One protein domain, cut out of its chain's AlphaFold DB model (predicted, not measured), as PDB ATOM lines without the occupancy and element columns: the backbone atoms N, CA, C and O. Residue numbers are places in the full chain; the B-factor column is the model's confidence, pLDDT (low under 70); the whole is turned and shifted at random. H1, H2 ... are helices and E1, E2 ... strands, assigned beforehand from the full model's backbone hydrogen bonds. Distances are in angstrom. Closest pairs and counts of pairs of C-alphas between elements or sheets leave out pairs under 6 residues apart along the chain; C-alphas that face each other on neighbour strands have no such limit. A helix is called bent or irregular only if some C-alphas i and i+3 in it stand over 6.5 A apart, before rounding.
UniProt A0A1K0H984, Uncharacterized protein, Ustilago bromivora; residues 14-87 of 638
ATOM      1  N   LEU A  14      11.353  20.640  31.576       71.19
ATOM      2  CA  LEU A  14      10.005  20.430  31.033       71.19
ATOM      3  C   LEU A  14       8.906  21.145  31.838       71.19
ATOM      4  O   LEU A  14       7.991  21.739  31.266       71.19
ATOM      5  N   LEU A  15       9.000  21.109  33.171       64.06
ATOM      6  CA  LEU A  15       8.057  21.791  34.060       64.06
ATOM      7  C   LEU A  15       8.123  23.314  33.886       64.06
ATOM      8  O   LEU A  15       7.091  23.973  33.789       64.06
ATOM      9  N   THR A  16       9.332  23.871  33.825       68.44
ATOM     10  CA  THR A  16       9.562  25.307  33.634       68.44
ATOM     11  C   THR A  16       9.038  25.759  32.273       68.44
ATOM     12  O   THR A  16       8.364  26.785  32.190       68.44
ATOM     13  N   HIS A  17       9.275  24.967  31.223       74.81
ATOM     14  CA  HIS A  17       8.738  25.195  29.882       74.81
ATOM     15  C   HIS A  17       7.210  25.183  29.872       74.81
ATOM     16  O   HIS A  17       6.596  26.150  29.429       74.81
ATOM     17  N   ALA A  18       6.581  24.163  30.456       78.00
ATOM     18  CA  ALA A  18       5.125  24.086  30.529       78.00
ATOM     19  C   ALA A  18       4.510  25.287  31.272       78.00
ATOM     20  O   ALA A  18       3.490  25.832  30.850       78.00
ATOM     21  N   ILE A  19       5.141  25.741  32.357       78.56
ATOM     22  CA  ILE A  19       4.666  26.899  33.123       78.56
ATOM     23  C   ILE A  19       4.836  28.191  32.325       78.56
ATOM     24  O   ILE A  19       3.881  28.961  32.214       78.56
ATOM     25  N   ARG A  20       6.024  28.420  31.756       80.88
ATOM     26  CA  ARG A  20       6.345  29.622  30.977       80.88
ATOM     27  C   ARG A  20       5.479  29.737  29.726       80.88
ATOM     28  O   ARG A  20       4.988  30.822  29.437       80.88
ATOM     29  N   ASP A  21       5.284  28.634  29.013       82.56
ATOM     30  CA  ASP A  21       4.687  28.649  27.678       82.56
ATOM     31  C   ASP A  21       3.156  28.502  27.725       82.56
ATOM     32  O   ASP A  21       2.466  28.895  26.780       82.56
ATOM     33  N   HIS A  22       2.594  27.972  28.823       84.06
ATOM     34  CA  HIS A  22       1.151  27.727  28.927       84.06
ATOM     35  C   HIS A  22       0.464  28.425  30.099       84.06
ATOM     36  O   HIS A  22      -0.587  29.030  29.892       84.06
ATOM     37  N   LEU A  23       1.009  28.352  31.316       84.69
ATOM     38  CA  LEU A  23       0.306  28.843  32.507       84.69
ATOM     39  C   LEU A  23       0.514  30.346  32.731       84.69
ATOM     40  O   LEU A  23      -0.459  31.084  32.876       84.69
ATOM     41  N   LYS A  24       1.766  30.814  32.706       85.25
ATOM     42  CA  LYS A  24       2.118  32.214  32.980       85.25
ATOM     43  C   LYS A  24       1.434  33.213  32.030       85.25
ATOM     44  O   LYS A  24       0.863  34.173  32.541       85.25
ATOM     45  N   PRO A  25       1.358  32.982  30.703       89.56
ATOM     46  CA  PRO A  25       0.671  33.905  29.797       89.56
ATOM     47  C   PRO A  25      -0.829  34.018  30.093       89.56
ATOM     48  O   PRO A  25      -1.436  35.062  29.876       89.56
ATOM     49  N   ARG A  26      -1.446  32.941  30.601       90.06
ATOM     50  CA  ARG A  26      -2.868  32.930  30.970       90.06
ATOM     51  C   ARG A  26      -3.110  33.644  32.293       90.06
ATOM     52  O   ARG A  26      -4.068  34.403  32.375       90.06
ATOM     53  N   LEU A  27      -2.238  33.442  33.280       87.38
ATOM     54  CA  LEU A  27      -2.290  34.180  34.544       87.38
ATOM     55  C   LEU A  27      -2.105  35.678  34.310       87.38
ATOM     56  O   LEU A  27      -2.949  36.453  34.732       87.38
ATOM     57  N   GLN A  28      -1.092  36.076  33.536       87.38
ATOM     58  CA  GLN A  28      -0.860  37.482  33.193       87.38
ATOM     59  C   GLN A  28      -2.066  38.122  32.501       87.38
ATOM     60  O   GLN A  28      -2.403  39.264  32.789       87.38
ATOM     61  N   LEU A  29      -2.749  37.384  31.619       89.44
ATOM     62  CA  LEU A  29      -3.975  37.865  30.988       89.44
ATOM     63  C   LEU A  29      -5.090  38.103  32.019       89.44
ATOM     64  O   LEU A  29      -5.736  39.145  31.977       89.44
ATOM     65  N   VAL A  30      -5.307  37.168  32.948       85.81
ATOM     66  CA  VAL A  30      -6.298  37.328  34.028       85.81
ATOM     67  C   VAL A  30      -5.938  38.518  34.919       85.81
ATOM     68  O   VAL A  30      -6.789  39.355  35.192       85.81
ATOM     69  N   GLU A  31      -4.677  38.643  35.320       85.81
ATOM     70  CA  GLU A  31      -4.213  39.705  36.218       85.81
ATOM     71  C   GLU A  31      -4.244  41.086  35.567       85.81
ATOM     72  O   GLU A  31      -4.552  42.072  36.237       85.81
ATOM     73  N   HIS A  32      -3.990  41.167  34.261       86.69
ATOM     74  CA  HIS A  32      -4.141  42.403  33.499       86.69
ATOM     75  C   HIS A  32      -5.608  42.846  33.445       86.69
ATOM     76  O   HIS A  32      -5.907  43.995  33.755       86.69
ATOM     77  N   LEU A  33      -6.528  41.912  33.169       84.75
ATOM     78  CA  LEU A  33      -7.969  42.191  33.170       84.75
ATOM     79  C   LEU A  33      -8.473  42.679  34.537       84.75
ATOM     80  O   LEU A  33      -9.371  43.514  34.591       84.75
ATOM     81  N   LEU A  34      -7.905  42.175  35.639       79.19
ATOM     82  CA  LEU A  34      -8.237  42.643  36.987       79.19
ATOM     83  C   LEU A  34      -7.723  44.058  37.240       79.19
ATOM     84  O   LEU A  34      -8.485  44.881  37.732       79.19
ATOM     85  N   ARG A  35      -6.465  44.357  36.882       77.56
ATOM     86  CA  ARG A  35      -5.876  45.691  37.096       77.56
ATOM     87  C   ARG A  35      -6.609  46.788  36.343       77.56
ATOM     88  O   ARG A  35      -6.753  47.882  36.880       77.56
ATOM     89  N   ASP A  36      -7.065  46.492  35.129       77.62
ATOM     90  CA  ASP A  36      -7.836  47.437  34.320       77.62
ATOM     91  C   ASP A  36      -9.203  47.753  34.952       77.62
ATOM     92  O   ASP A  36      -9.745  48.838  34.738       77.62
ATOM     93  N   ALA A  37      -9.759  46.824  35.737       75.62
ATOM     94  CA  ALA A  37     -11.018  47.013  36.451       75.62
ATOM     95  C   ALA A  37     -10.820  47.694  37.817       75.62
ATOM     96  O   ALA A  37     -11.526  48.652  38.133       75.62
ATOM     97  N   ASP A  38      -9.878  47.199  38.621       72.25
ATOM     98  CA  ASP A  38      -9.490  47.746  39.920       72.25
ATOM     99  C   ASP A  38      -8.096  47.212  40.324       72.25
ATOM    100  O   ASP A  38      -7.919  45.999  40.484       72.25
ATOM    101  N   PRO A  39      -7.097  48.086  40.547       71.25
ATOM    102  CA  PRO A  39      -5.739  47.674  40.901       71.25
ATOM    103  C   PRO A  39      -5.634  46.913  42.235       71.25
ATOM    104  O   PRO A  39      -4.629  46.241  42.452       71.25
ATOM    105  N   ASN A  40      -6.650  46.981  43.103       69.62
ATOM    106  CA  ASN A  40      -6.684  46.277  44.389       69.62
ATOM    107  C   ASN A  40      -7.477  44.961  44.359       69.62
ATOM    108  O   ASN A  40      -7.642  44.309  45.396       69.62
ATOM    109  N   SER A  41      -7.992  44.561  43.197       72.44
ATOM    110  CA  SER A  41      -8.809  43.360  43.071       72.44
ATOM    111  C   SER A  41      -7.967  42.081  43.017       72.44
ATOM    112  O   SER A  41      -6.944  41.994  42.338       72.44
ATOM    113  N   PHE A  42      -8.447  41.048  43.715       75.44
ATOM    114  CA  PHE A  42      -7.860  39.707  43.736       75.44
ATOM    115  C   PHE A  42      -8.762  38.718  43.003       75.44
ATOM    116  O   PHE A  42      -9.988  38.785  43.114       75.44
ATOM    117  N   PHE A  43      -8.162  37.750  42.314       80.38
ATOM    118  CA  PHE A  43      -8.896  36.637  41.716       80.38
ATOM    119  C   PHE A  43      -8.641  35.348  42.482       80.38
ATOM    120  O   PHE A  43      -7.506  35.050  42.840       80.38
ATOM    121  N   PHE A  44      -9.692  34.556  42.687       81.75
ATOM    122  CA  PHE A  44      -9.602  33.251  43.331       81.75
ATOM    123  C   PHE A  44     -10.045  32.154  42.363       81.75
ATOM    124  O   PHE A  44     -11.197  32.115  41.936       81.75
ATOM    125  N   LEU A  45      -9.143  31.222  42.064       81.50
ATOM    126  CA  LEU A  45      -9.469  29.941  41.454       81.50
ATOM    127  C   LEU A  45      -9.820  28.949  42.563       81.50
ATOM    128  O   LEU A  45      -8.930  28.386  43.197       81.50
ATOM    129  N   ALA A  46     -11.109  28.742  42.808       81.38
ATOM    130  CA  ALA A  46     -11.570  27.743  43.763       81.38
ATOM    131  C   ALA A  46     -11.673  26.358  43.102       81.38
ATOM    132  O   ALA A  46     -12.388  26.193  42.115       81.38
ATOM    133  N   LEU A  47     -10.967  25.371  43.651       80.19
ATOM    134  CA  LEU A  47     -11.124  23.957  43.324       80.19
ATOM    135  C   LEU A  47     -11.879  23.286  44.467       80.19
ATOM    136  O   LEU A  47     -11.303  23.075  45.533       80.19
ATOM    137  N   ASP A  48     -13.156  22.991  44.246       80.44
ATOM    138  CA  ASP A  48     -13.997  22.275  45.207       80.44
ATOM    139  C   ASP A  48     -13.756  20.758  45.159       80.44
ATOM    140  O   ASP A  48     -13.244  20.236  44.166       80.44
ATOM    141  N   GLU A  49     -14.090  20.067  46.250       76.88
ATOM    142  CA  GLU A  49     -13.899  18.620  46.444       76.88
ATOM    143  C   GLU A  49     -12.465  18.139  46.142       76.88
ATOM    144  O   GLU A  49     -12.232  17.085  45.536       76.88
ATOM    145  N   CYS A  50     -11.468  18.928  46.549       72.44
ATOM    146  CA  CYS A  50     -10.080  18.716  46.146       72.44
ATOM    147  C   CYS A  50      -9.458  17.389  46.636       72.44
ATOM    148  O   CYS A  50      -8.492  16.924  46.026       72.44
ATOM    149  N   SER A  51     -10.009  16.727  47.665       64.81
ATOM    150  CA  SER A  51      -9.591  15.377  48.094       64.81
ATOM    151  C   SER A  51      -9.749  14.314  47.012       64.81
ATOM    152  O   SER A  51      -8.991  13.348  47.007       64.81
ATOM    153  N   SER A  52     -10.657  14.507  46.050       71.75
ATOM    154  CA  SER A  52     -10.790  13.624  44.883       71.75
ATOM    155  C   SER A  52      -9.537  13.607  43.991       71.75
ATOM    156  O   SER A  52      -9.373  12.712  43.161       71.75
ATOM    157  N   MET A  53      -8.639  14.583  44.171       71.12
ATOM    158  CA  MET A  53      -7.399  14.774  43.419       71.12
ATOM    159  C   MET A  53      -6.153  14.725  44.316       71.12
ATOM    160  O   MET A  53      -5.120  15.284  43.948       71.12
ATOM    161  N   ASP A  54      -6.222  14.080  45.481       62.09
ATOM    162  CA  ASP A  54      -5.163  14.028  46.504       62.09
ATOM    163  C   ASP A  54      -3.737  13.786  45.960       62.09
ATOM    164  O   ASP A  54      -2.791  14.473  46.348       62.09
ATOM    165  N   THR A  55      -3.586  12.871  45.005       62.00
ATOM    166  CA  THR A  55      -2.321  12.545  44.327       62.00
ATOM    167  C   THR A  55      -1.794  13.663  43.424       62.00
ATOM    168  O   THR A  55      -0.584  13.771  43.225       62.00
ATOM    169  N   LEU A  56      -2.670  14.518  42.891       66.50
ATOM    170  CA  LEU A  56      -2.333  15.640  42.010       66.50
ATOM    171  C   LEU A  56      -2.069  16.940  42.773       66.50
ATOM    172  O   LEU A  56      -1.343  17.800  42.269       66.50
ATOM    173  N   LEU A  57      -2.607  17.095  43.986       65.31
ATOM    174  CA  LEU A  57      -2.484  18.332  44.765       65.31
ATOM    175  C   LEU A  57      -1.029  18.794  44.990       65.31
ATOM    176  O   LEU A  57      -0.769  19.991  44.821       65.31
ATOM    177  N   PRO A  58      -0.043  17.916  45.292       59.91
ATOM    178  CA  PRO A  58       1.358  18.332  45.393       59.91
ATOM    179  C   PRO A  58       1.900  18.929  44.087       59.91
ATOM    180  O   PRO A  58       2.654  19.905  44.114       59.91
ATOM    181  N   TYR A  59       1.488  18.382  42.941       68.38
ATOM    182  CA  TYR A  59       1.903  18.859  41.622       68.38
ATOM    183  C   TYR A  59       1.225  20.179  41.261       68.38
ATOM    184  O   TYR A  59       1.911  21.093  40.817       68.38
ATOM    185  N   ILE A  60      -0.082  20.314  41.518       72.88
ATOM    186  CA  ILE A  60      -0.830  21.569  41.326       72.88
ATOM    187  C   ILE A  60      -0.169  22.692  42.124       72.88
ATOM    188  O   ILE A  60       0.110  23.755  41.576       72.88
ATOM    189  N   ARG A  61       0.178  22.436  43.389       67.94
ATOM    190  CA  ARG A  61       0.883  23.399  44.241       67.94
ATOM    191  C   ARG A  61       2.254  23.769  43.690       67.94
ATOM    192  O   ARG A  61       2.589  24.947  43.666       67.94
ATOM    193  N   ARG A  62       3.047  22.785  43.251       62.78
ATOM    194  CA  ARG A  62       4.381  23.027  42.677       62.78
ATOM    195  C   ARG A  62       4.286  23.862  41.400       62.78
ATOM    196  O   ARG A  62       5.027  24.826  41.251       62.78
ATOM    197  N   VAL A  63       3.346  23.527  40.518       73.94
ATOM    198  CA  VAL A  63       3.065  24.265  39.279       73.94
ATOM    199  C   VAL A  63       2.621  25.696  39.584       73.94
ATOM    200  O   VAL A  63       3.185  26.633  39.028       73.94
ATOM    201  N   TRP A  64       1.665  25.877  40.499       77.69
ATOM    202  CA  TRP A  64       1.153  27.192  40.889       77.69
ATOM    203  C   TRP A  64       2.231  28.061  41.542       77.69
ATOM    204  O   TRP A  64       2.388  29.227  41.194       77.69
ATOM    205  N   PHE A  65       3.031  27.473  42.435       66.12
ATOM    206  CA  PHE A  65       4.156  28.146  43.084       66.12
ATOM    207  C   PHE A  65       5.188  28.635  42.066       66.12
ATOM    208  O   PHE A  65       5.603  29.787  42.114       66.12
ATOM    209  N   HIS A  66       5.578  27.789  41.111       66.06
ATOM    210  CA  HIS A  66       6.523  28.173  40.061       66.06
ATOM    211  C   HIS A  66       5.939  29.168  39.047       66.06
ATOM    212  O   HIS A  66       6.705  29.855  38.372       66.06
ATOM    213  N   ALA A  67       4.613  29.260  38.929       74.75
ATOM    214  CA  ALA A  67       3.962  30.241  38.070       74.75
ATOM    215  C   ALA A  67       4.001  31.666  38.643       74.75
ATOM    216  O   ALA A  67       3.972  32.612  37.860       74.75
ATOM    217  N   MET A  68       4.121  31.800  39.973       72.38
ATOM    218  CA  MET A  68       4.235  33.069  40.706       72.38
ATOM    219  C   MET A  68       3.202  34.133  40.276       72.38
ATOM    220  O   MET A  68       3.598  35.194  39.795       72.38
ATOM    221  N   PRO A  69       1.891  33.861  40.410       77.06
ATOM    222  CA  PRO A  69       0.866  34.874  40.156       77.06
ATOM    223  C   PRO A  69       0.995  36.065  41.119       77.06
ATOM    224  O   PRO A  69       1.334  35.883  42.289       77.06
ATOM    225  N   GLU A  70       0.703  37.271  40.634       71.62
ATOM    226  CA  GLU A  70       0.793  38.520  41.400       71.62
ATOM    227  C   GLU A  70      -0.493  38.827  42.184       71.62
ATOM    228  O   GLU A  70      -0.429  39.238  43.342       71.62
ATOM    229  N   THR A  71      -1.669  38.606  41.589       76.38
ATOM    230  CA  THR A  71      -2.981  38.897  42.215       76.38
ATOM    231  C   THR A  71      -3.975  37.738  42.117       76.38
ATOM    232  O   THR A  71      -5.115  37.840  42.585       76.38
ATOM    233  N   THR A  72      -3.540  36.602  41.567       80.56
ATOM    234  CA  THR A  72      -4.348  35.386  41.416       80.56
ATOM    235  C   THR A  72      -4.008  34.344  42.483       80.56
ATOM    236  O   THR A  72      -2.884  33.857  42.588       80.56
ATOM    237  N   TRP A  73      -5.015  33.919  43.234       80.50
ATOM    238  CA  TRP A  73      -4.920  32.913  44.284       80.50
ATOM    239  C   TRP A  73      -5.626  31.627  43.868       80.50
ATOM    240  O   TRP A  73      -6.629  31.664  43.161       80.50
ATOM    241  N   ILE A  74      -5.131  30.480  44.329       80.44
ATOM    242  CA  ILE A  74      -5.837  29.200  44.222       80.44
ATOM    243  C   ILE A  74      -6.359  28.804  45.602       80.44
ATOM    244  O   ILE A  74      -5.610  28.797  46.579       80.44
ATOM    245  N   LEU A  75      -7.649  28.493  45.684       77.75
ATOM    246  CA  LEU A  75      -8.322  28.055  46.897       77.75
ATOM    247  C   LEU A  75      -8.709  26.585  46.726       77.75
ATOM    248  O   LEU A  75      -9.487  26.245  45.846       77.75
ATOM    249  N   LEU A  76      -8.146  25.708  47.550       73.44
ATOM    250  CA  LEU A  76      -8.476  24.284  47.547       73.44
ATOM    251  C   LEU A  76      -9.539  24.049  48.623       73.44
ATOM    252  O   LEU A  76      -9.250  24.203  49.811       73.44
ATOM    253  N   ILE A  77     -10.764  23.754  48.201       70.00
ATOM    254  CA  ILE A  77     -11.942  23.600  49.055       70.00
ATOM    255  C   ILE A  77     -12.313  22.121  49.113       70.00
ATOM    256  O   ILE A  77     -12.146  21.374  48.148       70.00
ATOM    257  N   ASP A  78     -12.783  21.685  50.272       65.31
ATOM    258  CA  ASP A  78     -13.338  20.358  50.459       65.31
ATOM    259  C   ASP A  78     -14.329  20.374  51.626       65.31
ATOM    260  O   ASP A  78     -14.136  21.092  52.610       65.31
ATOM    261  N   THR A  79     -15.378  19.565  51.531       48.44
ATOM    262  CA  THR A  79     -16.432  19.444  52.540       48.44
ATOM    263  C   THR A  79     -16.086  18.467  53.666       48.44
ATOM    264  O   THR A  79     -16.605  18.623  54.769       48.44
ATOM    265  N   ASN A  80     -15.191  17.498  53.434       47.84
ATOM    266  CA  ASN A  80     -14.818  16.453  54.401       47.84
ATOM    267  C   ASN A  80     -13.306  16.342  54.617       47.84
ATOM    268  O   ASN A  80     -12.805  15.298  55.044       47.84
ATOM    269  N   SER A  81     -12.554  17.399  54.319       41.94
ATOM    270  CA  SER A  81     -11.102  17.327  54.349       41.94
ATOM    271  C   SER A  81     -10.536  16.978  55.728       41.94
ATOM    272  O   SER A  81     -10.250  17.856  56.544       41.94
ATOM    273  N   ASP A  82     -10.132  15.722  55.898       45.69
ATOM    274  CA  ASP A  82      -8.758  15.478  56.314       45.69
ATOM    275  C   ASP A  82      -7.935  16.035  55.133       45.69
ATOM    276  O   ASP A  82      -7.691  15.328  54.173       45.69
ATOM    277  N   LEU A  83      -7.620  17.342  55.103       44.81
ATOM    278  CA  LEU A  83      -6.628  17.944  54.172       44.81
ATOM    279  C   LEU A  83      -5.206  17.675  54.697       44.81
ATOM    280  O   LEU A  83      -4.192  18.005  54.088       44.81
ATOM    281  N   ALA A  84      -5.146  16.978  55.829       40.06
ATOM    282  CA  ALA A  84      -4.002  16.326  56.413       40.06
ATOM    283  C   ALA A  84      -3.208  15.379  55.485       40.06
ATOM    284  O   ALA A  84      -2.027  15.230  55.764       40.06
ATOM    285  N   PRO A  85      -3.737  14.755  54.408       42.12
ATOM    286  CA  PRO A  85      -2.972  14.050  53.383       42.12
ATOM    287  C   PRO A  85      -1.950  14.935  52.676       42.12
ATOM    288  O   PRO A  85      -0.931  14.415  52.236       42.12
ATOM    289  N   LEU A  86      -2.164  16.257  52.633       43.19
ATOM    290  CA  LEU A  86      -1.180  17.213  52.112       43.19
ATOM    291  C   LEU A  86       0.018  17.408  53.041       43.19
ATOM    292  O   LEU A  86       1.078  17.860  52.611       43.19
ATOM    293  N   ALA A  87      -0.152  17.093  54.324       47.75
ATOM    294  CA  ALA A  87       0.925  17.008  55.289       47.75
ATOM    295  C   ALA A  87       1.398  15.544  55.343       47.75
ATOM    296  O   ALA A  87       0.607  14.619  55.561       47.75
TER     297      ALA A  87
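What this domain is: This is residues 14 to 87 of the 638 residues of an uncharacterized protein of Ustilago bromivora (UniProt A0A1K0H984). A flat, four-sided arrangement: two short parallel strands, E1 and E2, lie side by side along one side, H3 runs back along the opposite side, the bent helix H1 crosses one end, and the small helix H2 sits at the other end. The part of H1 nearest the first printed residue, H1a, meets the last turn of H3, and H1b goes on past the starts of both strands. The printed part has 74 residues, with three named helices and two named strands in the order H1, E1, H2, H3, E2, and its class is mixed, helices and strands. The whole is only just loose, close to compact, with a radius of gyration of the C-alphas of 13.9 A, and the C-alphas span 39 by 31 by 16 A along their three main axes.

How they stand to each other: H1, residues 14 to 37, was assigned as one helix by its hydrogen bonds but is bent, with C-alphas 21 and 24 6.9 A apart; its arms are H1a, residues 14 to 21, and H1b, residues 24 to 37, at a shallow tilt of 34 degrees, only just short of steep. E1, residues 43 to 47, and E2, residues 72 to 76, are parallel neighbours at 23 degrees, with N 45 and O 73 at 2.8 A and N 75 and O 45 at 2.8 A, within hydrogen-bond range. The closest C-alphas of H1b and E2 are those of Glu 31 and Thr 72, 6.8 A apart. H2, residues 50 to 53, and H3, residues 57 to 67, stand between the strands in the chain; E1, H2, H3 and E2 form a strand-helix-strand unit, two parallel strands joined through helices, with a right-handed crossover. H2 and H3 are close but not clearly touching, the closest C-alphas being those of Cys 50 and Leu 57, 7.7 A apart. H3 and E2 are near each other, with 7 pairs of C-alphas within 10 A. H1a touches H3, its Ile 19 and Ala 67 having the closest C-alphas at 6.0 A, at a steep tilt of 52 degrees, the same way. H1a is apart from E1, E2 and H2. Every O i to N i+4 pair is within hydrogen-bond range in H1a and H3, and 9 of 10 in H1b; H2 is too short for such a pair.

Where its parts are: H1a begins at C-alpha 14, (10.005, 20.430, 31.033), and H1b, 20.1 A long, ends at C-alpha 37, (-11.018, 47.013, 36.451). E1 is 13.0 A long, H3 15.1 A and E2 13.3 A, the last ending at C-alpha 76, (-8.476, 24.284, 47.547).

The domain as a whole: The C-alphas of Asp 36 and Asp 82 are the two farthest apart, 38.8 A. The printed part has no cut, and its four links between named elements are tight. The mean pLDDT of the printed part is 72.0, and 24 residues are under 70, among them residues 54 to 59 and 78 to 87.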